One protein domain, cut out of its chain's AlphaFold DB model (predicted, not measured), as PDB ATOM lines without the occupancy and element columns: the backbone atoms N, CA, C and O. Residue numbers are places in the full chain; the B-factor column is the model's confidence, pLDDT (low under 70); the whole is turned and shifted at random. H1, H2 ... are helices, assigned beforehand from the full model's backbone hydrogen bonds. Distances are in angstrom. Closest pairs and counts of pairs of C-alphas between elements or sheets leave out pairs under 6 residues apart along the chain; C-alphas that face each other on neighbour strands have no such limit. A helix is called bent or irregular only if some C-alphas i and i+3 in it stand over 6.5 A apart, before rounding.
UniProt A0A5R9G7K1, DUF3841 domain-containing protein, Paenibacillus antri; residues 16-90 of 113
ATOM      1  N   THR A  16      48.285 -27.514  35.761       94.19
ATOM      2  CA  THR A  16      48.657 -26.174  35.254       94.19
ATOM      3  C   THR A  16      50.003 -26.137  34.523       94.19
ATOM      4  O   THR A  16      50.228 -25.222  33.728       94.19
ATOM      5  N   TRP A  17      50.850 -27.164  34.673       94.12
ATOM      6  CA  TRP A  17      52.147 -27.289  33.991       94.12
ATOM      7  C   TRP A  17      52.067 -27.139  32.461       94.12
ATOM      8  O   TRP A  17      53.001 -26.641  31.827       94.12
ATOM      9  N   HIS A  18      50.935 -27.497  31.842       93.19
ATOM     10  CA  HIS A  18      50.747 -27.319  30.399       93.19
ATOM     11  C   HIS A  18      50.837 -25.851  29.944       93.19
ATOM     12  O   HIS A  18      51.161 -25.608  28.781       93.19
ATOM     13  N   HIS A  19      50.606 -24.870  30.824       95.00
ATOM     14  CA  HIS A  19      50.777 -23.452  30.493       95.00
ATOM     15  C   HIS A  19      52.250 -23.113  30.245       95.00
ATOM     16  O   HIS A  19      52.573 -22.435  29.267       95.00
ATOM     17  N   VAL A  20      53.148 -23.657  31.070       95.19
ATOM     18  CA  VAL A  20      54.602 -23.508  30.913       95.19
ATOM     19  C   VAL A  20      55.047 -24.129  29.590       95.19
ATOM     20  O   VAL A  20      55.702 -23.471  28.780       95.19
ATOM     21  N   LEU A  21      54.620 -25.371  29.328       93.56
ATOM     22  CA  LEU A  21      54.973 -26.107  28.108       93.56
ATOM     23  C   LEU A  21      54.515 -25.392  26.831       93.56
ATOM     24  O   LEU A  21      55.236 -25.374  25.834       93.56
ATOM     25  N   ASN A  22      53.323 -24.794  26.859       93.88
ATOM     26  CA  ASN A  22      52.722 -24.160  25.689       93.88
ATOM     27  C   ASN A  22      53.044 -22.671  25.550       93.88
ATOM     28  O   ASN A  22      52.582 -22.045  24.594       93.88
ATOM     29  N   TYR A  23      53.838 -22.093  26.454       94.88
ATOM     30  CA  TYR A  23      54.110 -20.658  26.486       94.88
ATOM     31  C   TYR A  23      52.825 -19.821  26.652       94.88
ATOM     32  O   TYR A  23      52.569 -18.872  25.899       94.88
ATOM     33  N   TRP A  24      51.948 -20.240  27.563       94.69
ATOM     34  CA  TRP A  24      50.702 -19.552  27.900       94.69
ATOM     35  C   TRP A  24      50.862 -18.715  29.159       94.69
ATOM     36  O   TRP A  24      51.646 -19.046  30.048       94.69
ATOM     37  N   TYR A  25      50.116 -17.616  29.197       96.19
ATOM     38  CA  TYR A  25      49.935 -16.824  30.402       96.19
ATOM     39  C   TYR A  25      49.020 -17.578  31.360       96.19
ATOM     40  O   TYR A  25      48.017 -18.137  30.919       96.19
ATOM     41  N   LEU A  26      49.380 -17.599  32.638       96.81
ATOM     42  CA  LEU A  26      48.616 -18.248  33.692       96.81
ATOM     43  C   LEU A  26      47.937 -17.165  34.550       96.81
ATOM     44  O   LEU A  26      48.590 -16.592  35.417       96.81
ATOM     45  N   PRO A  27      46.666 -16.819  34.288       96.19
ATOM     46  CA  PRO A  27      46.030 -15.695  34.961       96.19
ATOM     47  C   PRO A  27      45.636 -16.038  36.399       96.19
ATOM     48  O   PRO A  27      45.143 -17.135  36.665       96.19
ATOM     49  N   SER A  28      45.771 -15.075  37.314       93.81
ATOM     50  CA  SER A  28      45.332 -15.244  38.710       93.81
ATOM     51  C   SER A  28      43.851 -14.912  38.933       93.81
ATOM     52  O   SER A  28      43.296 -15.202  39.990       93.81
ATOM     53  N   SER A  29      43.213 -14.247  37.970       95.19
ATOM     54  CA  SER A  29      41.798 -13.874  38.010       95.19
ATOM     55  C   SER A  29      41.261 -13.606  36.602       95.19
ATOM     56  O   SER A  29      42.016 -13.509  35.632       95.19
ATOM     57  N   GLN A  30      39.944 -13.433  36.493       95.50
ATOM     58  CA  GLN A  30      39.301 -13.039  35.239       95.50
ATOM     59  C   GLN A  30      39.774 -11.657  34.752       95.50
ATOM     60  O   GLN A  30      40.055 -11.485  33.569       95.50
ATOM     61  N   GLU A  31      39.904 -10.685  35.656       96.31
ATOM     62  CA  GLU A  31      40.359  -9.326  35.323       96.31
ATOM     63  C   GLU A  31      41.812  -9.317  34.824       96.31
ATOM     64  O   GLU A  31      42.146  -8.622  33.861       96.31
ATOM     65  N   ASP A  32      42.671 -10.127  35.446       96.12
ATOM     66  CA  ASP A  32      44.063 -10.301  35.035       96.12
ATOM     67  C   ASP A  32      44.158 -10.924  33.632       96.12
ATOM     68  O   ASP A  32      44.877 -10.420  32.765       96.12
ATOM     69  N   PHE A  33      43.349 -11.956  33.366       95.44
ATOM     70  CA  PHE A  33      43.239 -12.555  32.036       95.44
ATOM     71  C   PHE A  33      42.807 -11.535  30.975       95.44
ATOM     72  O   PHE A  33      43.453 -11.419  29.935       95.44
ATOM     73  N   GLU A  34      41.736 -10.782  31.231       96.50
ATOM     74  CA  GLU A  34      41.198  -9.797  30.285       96.50
ATOM     75  C   GLU A  34      42.192  -8.667  30.002       96.50
ATOM     76  O   GLU A  34      42.362  -8.248  28.850       96.50
ATOM     77  N   THR A  35      42.891  -8.205  31.042       96.88
ATOM     78  CA  THR A  35      43.936  -7.185  30.926       96.88
ATOM     79  C   THR A  35      45.082  -7.692  30.056       96.88
ATOM     80  O   THR A  35      45.464  -7.031  29.084       96.88
ATOM     81  N   PHE A  36      45.596  -8.890  30.348       95.94
ATOM     82  CA  PHE A  36      46.685  -9.489  29.585       95.94
ATOM     83  C   PHE A  36      46.288  -9.766  28.129       95.94
ATOM     84  O   PHE A  36      47.042  -9.437  27.212       95.94
ATOM     85  N   ASP A  37      45.102 -10.331  27.889       94.81
ATOM     86  CA  ASP A  37      44.615 -10.660  26.546       94.81
ATOM     87  C   ASP A  37      44.473  -9.406  25.668       94.81
ATOM     88  O   ASP A  37      44.892  -9.406  24.505       94.81
ATOM     89  N   LYS A  38      43.972  -8.300  26.231       96.56
ATOM     90  CA  LYS A  38      43.875  -7.016  25.527       96.56
ATOM     91  C   LYS A  38      45.252  -6.455  25.165       96.56
ATOM     92  O   LYS A  38      45.470  -6.085  24.009       96.56
ATOM     93  N   GLU A  39      46.177  -6.407  26.126       95.38
ATOM     94  CA  GLU A  39      47.550  -5.933  25.897       95.38
ATOM     95  C   GLU A  39      48.277  -6.784  24.845       95.38
ATOM     96  O   GLU A  39      48.940  -6.259  23.949       95.38
ATOM     97  N   MET A  40      48.136  -8.107  24.934       94.75
ATOM     98  CA  MET A  40      48.751  -9.073  24.031       94.75
ATOM     99  C   MET A  40      48.231  -8.911  22.602       94.75
ATOM    100  O   MET A  40      49.032  -8.775  21.677       94.75
ATOM    101  N   LYS A  41      46.907  -8.835  22.412       94.81
ATOM    102  CA  LYS A  41      46.297  -8.603  21.092       94.81
ATOM    103  C   LYS A  41      46.795  -7.313  20.456       94.81
ATOM    104  O   LYS A  41      47.187  -7.329  19.291       94.81
ATOM    105  N   GLN A  42      46.842  -6.226  21.226       95.12
ATOM    106  CA  GLN A  42      47.354  -4.945  20.748       95.12
ATOM    107  C   GLN A  42      48.810  -5.069  20.272       95.12
ATOM    108  O   GLN A  42      49.113  -4.726  19.129       95.12
ATOM    109  N   LYS A  43      49.695  -5.635  21.103       94.69
ATOM    110  CA  LYS A  43      51.118  -5.801  20.767       94.69
ATOM    111  C   LYS A  43      51.333  -6.681  19.539       94.69
ATOM    112  O   LYS A  43      52.186  -6.373  18.708       94.69
ATOM    113  N   LEU A  44      50.571  -7.766  19.406       94.00
ATOM    114  CA  LEU A  44      50.640  -8.646  18.241       94.00
ATOM    115  C   LEU A  44      50.244  -7.916  16.954       94.00
ATOM    116  O   LEU A  44      50.947  -8.036  15.951       94.00
ATOM    117  N   THR A  45      49.164  -7.129  16.989       94.31
ATOM    118  CA  THR A  45      48.730  -6.316  15.845       94.31
ATOM    119  C   THR A  45      49.772  -5.263  15.473       94.31
ATOM    120  O   THR A  45      50.144  -5.175  14.306       94.31
ATOM    121  N   GLU A  46      50.294  -4.515  16.448       95.06
ATOM    122  CA  GLU A  46      51.312  -3.475  16.228       95.06
ATOM    123  C   GLU A  46      52.605  -4.032  15.614       95.06
ATOM    124  O   GLU A  46      53.244  -3.371  14.798       95.06
ATOM    125  N   ASN A  47      52.977  -5.263  15.973       93.69
ATOM    126  CA  ASN A  47      54.198  -5.910  15.495       93.69
ATOM    127  C   ASN A  47      53.967  -6.839  14.291       93.69
ATOM    128  O   ASN A  47      54.910  -7.488  13.839       93.69
ATOM    129  N   ASN A  48      52.736  -6.921  13.770       94.06
ATOM    130  CA  ASN A  48      52.344  -7.838  12.695       94.06
ATOM    131  C   ASN A  48      52.745  -9.306  12.976       94.06
ATOM    132  O   ASN A  48      53.219 -10.030  12.097       94.06
ATOM    133  N   VAL A  49      52.574  -9.744  14.228       94.56
ATOM    134  CA  VAL A  49      52.881 -11.105  14.691       94.56
ATOM    135  C   VAL A  49      51.580 -11.884  14.860       94.56
ATOM    136  O   VAL A  49      50.627 -11.413  15.477       94.56
ATOM    137  N   LYS A  50      51.523 -13.110  14.334       93.19
ATOM    138  CA  LYS A  50      50.365 -13.995  14.524       93.19
ATOM    139  C   LYS A  50      50.344 -14.563  15.942       93.19
ATOM    140  O   LYS A  50      51.386 -14.818  16.532       93.19
ATOM    141  N   TYR A  51      49.158 -14.880  16.456       88.12
ATOM    142  CA  TYR A  51      48.994 -15.461  17.796       88.12
ATOM    143  C   TYR A  51      49.787 -16.765  18.020       88.12
ATOM    144  O   TYR A  51      50.382 -16.978  19.081       88.12
ATOM    145  N   VAL A  52      49.843 -17.631  17.004       89.31
ATOM    146  CA  VAL A  52      50.633 -18.878  17.034       89.31
ATOM    147  C   VAL A  52      52.138 -18.613  17.164       89.31
ATOM    148  O   VAL A  52      52.859 -19.408  17.761       89.31
ATOM    149  N   ASP A  53      52.580 -17.447  16.696       92.06
ATOM    150  CA  ASP A  53      53.965 -16.992  16.679       92.06
ATOM    151  C   ASP A  53      54.261 -15.973  17.791       92.06
ATOM    152  O   ASP A  53      55.324 -15.361  17.793       92.06
ATOM    153  N   ARG A  54      53.368 -15.793  18.776       90.88
ATOM    154  CA  ARG A  54      53.503 -14.779  19.848       90.88
ATOM    155  C   ARG A  54      54.818 -14.844  20.634       90.88
ATOM    156  O   ARG A  54      55.240 -13.848  21.207       90.88
ATOM    157  N   LYS A  55      55.488 -16.002  20.654       91.56
ATOM    158  CA  LYS A  55      56.828 -16.176  21.245       91.56
ATOM    159  C   LYS A  55      57.933 -15.408  20.505       91.56
ATOM    160  O   LYS A  55      59.015 -15.251  21.048       91.56
ATOM    161  N   LEU A  56      57.678 -14.987  19.266       90.94
ATOM    162  CA  LEU A  56      58.594 -14.211  18.428       90.94
ATOM    163  C   LEU A  56      58.445 -12.698  18.636       90.94
ATOM    164  O   LEU A  56      59.233 -11.933  18.077       90.94
ATOM    165  N   LEU A  57      57.434 -12.260  19.398       92.81
ATOM    166  CA  LEU A  57      57.246 -10.855  19.743       92.81
ATOM    167  C   LEU A  57      58.498 -10.348  20.464       92.81
ATOM    168  O   LEU A  57      58.888 -10.912  21.470       92.81
ATOM    169  N   LYS A  58      59.133  -9.281  19.982       91.88
ATOM    170  CA  LYS A  58      60.360  -8.746  20.597       91.88
ATOM    171  C   LYS A  58      60.036  -7.782  21.739       91.88
ATOM    172  O   LYS A  58      60.401  -6.612  21.686       91.88
ATOM    173  N   ASP A  59      59.326  -8.272  22.752       92.81
ATOM    174  CA  ASP A  59      58.924  -7.491  23.925       92.81
ATOM    175  C   ASP A  59      59.283  -8.243  25.212       92.81
ATOM    176  O   ASP A  59      58.637  -9.218  25.600       92.81
ATOM    177  N   HIS A  60      60.339  -7.779  25.881       92.56
ATOM    178  CA  HIS A  60      60.824  -8.388  27.117       92.56
ATOM    179  C   HIS A  60      59.794  -8.314  28.249       92.56
ATOM    180  O   HIS A  60      59.582  -9.313  28.929       92.56
ATOM    181  N   ASN A  61      59.082  -7.191  28.392       93.69
ATOM    182  CA  ASN A  61      58.077  -7.028  29.444       93.69
ATOM    183  C   ASN A  61      56.917  -8.013  29.259       93.69
ATOM    184  O   ASN A  61      56.416  -8.577  30.230       93.69
ATOM    185  N   TYR A  62      56.505  -8.253  28.012       94.12
ATOM    186  CA  TYR A  62      55.498  -9.262  27.691       94.12
ATOM    187  C   TYR A  62      55.954 -10.674  28.087       94.12
ATOM    188  O   TYR A  62      55.210 -11.418  28.730       94.12
ATOM    189  N   HIS A  63      57.189 -11.040  27.743       95.56
ATOM    190  CA  HIS A  63      57.739 -12.349  28.084       95.56
ATOM    191  C   HIS A  63      57.920 -12.544  29.590       95.56
ATOM    192  O   HIS A  63      57.667 -13.638  30.093       95.56
ATOM    193  N   ASP A  64      58.336 -11.500  30.302       96.75
ATOM    194  CA  ASP A  64      58.537 -11.545  31.747       96.75
ATOM    195  C   ASP A  64      57.206 -11.679  32.489       96.75
ATOM    196  O   ASP A  64      57.125 -12.464  33.431       96.75
ATOM    197  N   LYS A  65      56.132 -11.023  32.018       96.31
ATOM    198  CA  LYS A  65      54.772 -11.242  32.545       96.31
ATOM    199  C   LYS A  65      54.346 -12.709  32.420       96.31
ATOM    200  O   LYS A  65      53.880 -13.286  33.397       96.31
ATOM    201  N   ILE A  66      54.558 -13.329  31.254       97.00
ATOM    202  CA  ILE A  66      54.255 -14.757  31.048       97.00
ATOM    203  C   ILE A  66      55.064 -15.629  32.004       97.00
ATOM    204  O   ILE A  66      54.489 -16.441  32.720       97.00
ATOM    205  N   LYS A  67      56.386 -15.456  32.048       97.56
ATOM    206  CA  LYS A  67      57.247 -16.293  32.891       97.56
ATOM    207  C   LYS A  67      56.931 -16.140  34.374       97.56
ATOM    208  O   LYS A  67      56.878 -17.138  35.073       97.56
ATOM    209  N   LYS A  68      56.675 -14.913  34.834       97.69
ATOM    210  CA  LYS A  68      56.296 -14.640  36.223       97.69
ATOM    211  C   LYS A  68      54.960 -15.287  36.589       97.69
ATOM    212  O   LYS A  68      54.804 -15.781  37.696       97.69
ATOM    213  N   SER A  69      54.009 -15.329  35.654       97.56
ATOM    214  CA  SER A  69      52.726 -16.003  35.885       97.56
ATOM    215  C   SER A  69      52.885 -17.500  36.180       97.56
ATOM    216  O   SER A  69      52.066 -18.082  36.883       97.56
ATOM    217  N   TRP A  70      53.971 -18.128  35.708       97.44
ATOM    218  CA  TRP A  70      54.232 -19.545  35.950       97.44
ATOM    219  C   TRP A  70      54.584 -19.866  37.400       97.44
ATOM    220  O   TRP A  70      54.458 -21.023  37.775       97.44
ATOM    221  N   ASP A  71      54.935 -18.885  38.235       96.62
ATOM    222  CA  ASP A  71      55.153 -19.133  39.666       96.62
ATOM    223  C   ASP A  71      53.889 -19.697  40.346       96.62
ATOM    224  O   ASP A  71      53.989 -20.466  41.301       96.62
ATOM    225  N   LEU A  72      52.697 -19.415  39.798       95.56
ATOM    226  CA  LEU A  72      51.421 -19.952  40.285       95.56
ATOM    227  C   LEU A  72      51.313 -21.479  40.172       95.56
ATOM    228  O   LEU A  72      50.499 -22.077  40.866       95.56
ATOM    229  N   ILE A  73      52.127 -22.149  39.346       95.56
ATOM    230  CA  ILE A  73      52.125 -23.622  39.305       95.56
ATOM    231  C   ILE A  73      52.663 -24.235  40.607       95.56
ATOM    232  O   ILE A  73      52.417 -25.412  40.862       95.56
ATOM    233  N   PHE A  74      53.409 -23.464  41.401       95.44
ATOM    234  CA  PHE A  74      53.937 -23.876  42.703       95.44
ATOM    235  C   PHE A  74      53.006 -23.496  43.861       95.44
ATOM    236  O   PHE A  74      53.184 -23.991  44.971       95.44
ATOM    237  N   ASP A  75      51.996 -22.659  43.612       94.31
ATOM    238  CA  ASP A  75      50.945 -22.369  44.579       94.31
ATOM    239  C   ASP A  75      49.884 -23.479  44.524       94.31
ATOM    240  O   ASP A  75      49.009 -23.507  43.661       94.31
ATOM    241  N   LEU A  76      49.991 -24.446  45.436       91.81
ATOM    242  CA  LEU A  76      49.076 -25.592  45.499       91.81
ATOM    243  C   LEU A  76      47.708 -25.242  46.107       91.81
ATOM    244  O   LEU A  76      46.804 -26.081  46.082       91.81
ATOM    245  N   ASP A  77      47.567 -24.042  46.670       91.69
ATOM    246  CA  ASP A  77      46.306 -23.513  47.189       91.69
ATOM    247  C   ASP A  77      45.600 -22.614  46.165       91.69
ATOM    248  O   ASP A  77      44.409 -22.324  46.312       91.69
ATOM    249  N   PHE A  78      46.301 -22.208  45.102       90.81
ATOM    250  CA  PHE A  78      45.728 -21.426  44.019       90.81
ATOM    251  C   PHE A  78      44.584 -22.175  43.330       90.81
ATOM    252  O   PHE A  78      44.711 -23.319  42.886       90.81
ATOM    253  N   TYR A  79      43.458 -21.479  43.182       91.62
ATOM    254  CA  TYR A  79      42.305 -21.974  42.453       91.62
ATOM    255  C   TYR A  79      41.656 -20.868  41.636       91.62
ATOM    256  O   TYR A  79      41.186 -19.861  42.169       91.62
ATOM    257  N   PHE A  80      41.564 -21.111  40.335       92.56
ATOM    258  CA  PHE A  80      40.749 -20.332  39.428       92.56
ATOM    259  C   PHE A  80      39.994 -21.282  38.497       92.56
ATOM    260  O   PHE A  80      40.601 -22.021  37.725       92.56
ATOM    261  N   LEU A  81      38.658 -21.242  38.564       88.94
ATOM    262  CA  LEU A  81      37.740 -22.189  37.906       88.94
ATOM    263  C   LEU A  81      38.019 -22.414  36.408       88.94
ATOM    264  O   LEU A  81      37.731 -23.486  35.888       88.94
ATOM    265  N   PHE A  82      38.564 -21.420  35.705       87.06
ATOM    266  CA  PHE A  82      38.856 -21.513  34.270       87.06
ATOM    267  C   PHE A  82      40.262 -22.039  33.944       87.06
ATOM    268  O   PHE A  82      40.590 -22.204  32.771       87.06
ATOM    269  N   VAL A  83      41.097 -22.284  34.956       88.56
ATOM    270  CA  VAL A  83      42.520 -22.622  34.810       88.56
ATOM    271  C   VAL A  83      42.863 -23.963  35.446       88.56
ATOM    272  O   VAL A  83      43.644 -24.727  34.871       88.56
ATOM    273  N   ASN A  84      42.313 -24.262  36.621       90.06
ATOM    274  CA  ASN A  84      42.632 -25.480  37.351       90.06
ATOM    275  C   ASN A  84      41.455 -26.026  38.153       90.06
ATOM    276  O   ASN A  84      40.495 -25.326  38.465       90.06
ATOM    277  N   GLU A  85      41.580 -27.301  38.506       89.81
ATOM    278  CA  GLU A  85      40.656 -27.981  39.403       89.81
ATOM    279  C   GLU A  85      40.850 -27.511  40.853       89.81
ATOM    280  O   GLU A  85      41.950 -27.071  41.214       89.81
ATOM    281  N   PRO A  86      39.823 -27.642  41.715       89.19
ATOM    282  CA  PRO A  86      39.975 -27.445  43.152       89.19
ATOM    283  C   PRO A  86      41.106 -28.306  43.725       89.19
ATOM    284  O   PRO A  86      41.451 -29.361  43.178       89.19
ATOM    285  N   LYS A  87      41.676 -27.881  44.854       87.88
ATOM    286  CA  LYS A  87      42.822 -28.550  45.486       87.88
ATOM    287  C   LYS A  87      42.563 -30.033  45.754       87.88
ATOM    288  O   LYS A  87      43.436 -30.860  45.519       87.88
ATOM    289  N   GLU A  88      41.354 -30.384  46.182       90.19
ATOM    290  CA  GLU A  88      40.955 -31.755  46.524       90.19
ATOM    291  C   GLU A  88      40.927 -32.697  45.311       90.19
ATOM    292  O   GLU A  88      40.955 -33.916  45.473       90.19
ATOM    293  N   GLN A  89      40.855 -32.139  44.102       90.75
ATOM    294  CA  GLN A  89      40.804 -32.872  42.835       90.75
ATOM    295  C   GLN A  89      42.094 -32.705  42.019       90.75
ATOM    296  O   GLN A  89      42.278 -33.368  40.998       90.75
ATOM    297  N   SER A  90      42.993 -31.825  42.461       89.38
ATOM    298  CA  SER A  90      44.224 -31.517  41.752       89.38
ATOM    299  C   SER A  90      45.238 -32.647  41.885       89.38
ATOM    300  O   SER A  90      45.582 -33.090  42.980       89.38
TER     301      SER A  90
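What this domain is: This is residues 16 to 90 of the 113 residues of the protein "DUF3841 domain-containing protein" of Paenibacillus antri (UniProt A0A5R9G7K1). Two longer helices, H2 and H4, run opposite ways at a small angle with few close contacts between them; short H1 packs along the last part of H4, and short H3 sits crosswise near the other end, by the last part of H2 and the first part of H4. After H4 a tail with no named element, residues 75 to 90, loops on beyond the end where H4 stops. The printed part has 75 residues with four named helices, in the order H1, H2, H3, H4, and no named strand; the class is all helix. It is elongated, with spans of 43 by 22 by 19 A, and only just compact, close to loose, with a radius of gyration of the C-alphas of 13.2 A.

How they stand to each other: Start at H1, residues 17 to 22, and look for H4, residues 60 to 74: they touch, with residues 67 to 73 alone on the side of H4. Their closest C-alphas are those of Val 20 and Trp 70, 6.4 A apart, and they run opposite ways at a shallow tilt of 26 degrees. Next comes H2, residues 30 to 46, which is apart from H1. H2 and H4 are close but not clearly touching, at a shallow tilt of 29 degrees, opposite ways; their closest C-alphas, those of Met 40 and Tyr 62, are 7.7 A apart. H3, residues 51 to 56, is about perpendicular to H2, at 76 degrees, and close but not clearly touching, with the closest C-alphas, of Leu 44 and Arg 54, 7.0 A apart. H3 is also close to H4 but not clearly touching, about perpendicular at 75 degrees, with the C-alphas of Lys 55 and His 63 closest at 7.9 A. H1 and H3 are apart. In H1 and H2 every O i to N i+4 pair is within hydrogen-bond range; in H4 7 of 11 are, and in H3 0 of 2, beside 2 of 3 O i to N i+3 pairs.

Where its parts are: Find C-alpha 17 at (52.147, -27.289, 33.991), where H1 begins; it is 8.9 A long. H2 runs 24.4 A from C-alpha 30 at (39.301, -13.039, 35.239). H3, 9.7 A long, is irregular: C-alphas 52 and 55 are 8.0 A apart. H4 runs 23.0 A to C-alpha 74 at (53.937, -23.876, 42.703); it is neither bent nor irregular, but only just: C-alphas 69 and 72 are 6.1 A apart.

The domain as a whole: The two C-alphas farthest apart are those of Asn 48 and Glu 88, at 43.0 A. The printed part, residues 16 to 90, has no cut. The links H2 to H3 and H3 to H4 are tight, H1 to H2 is short, and no link is long. The mean pLDDT of the printed part of this model is 93.7, and no printed residue is under 70.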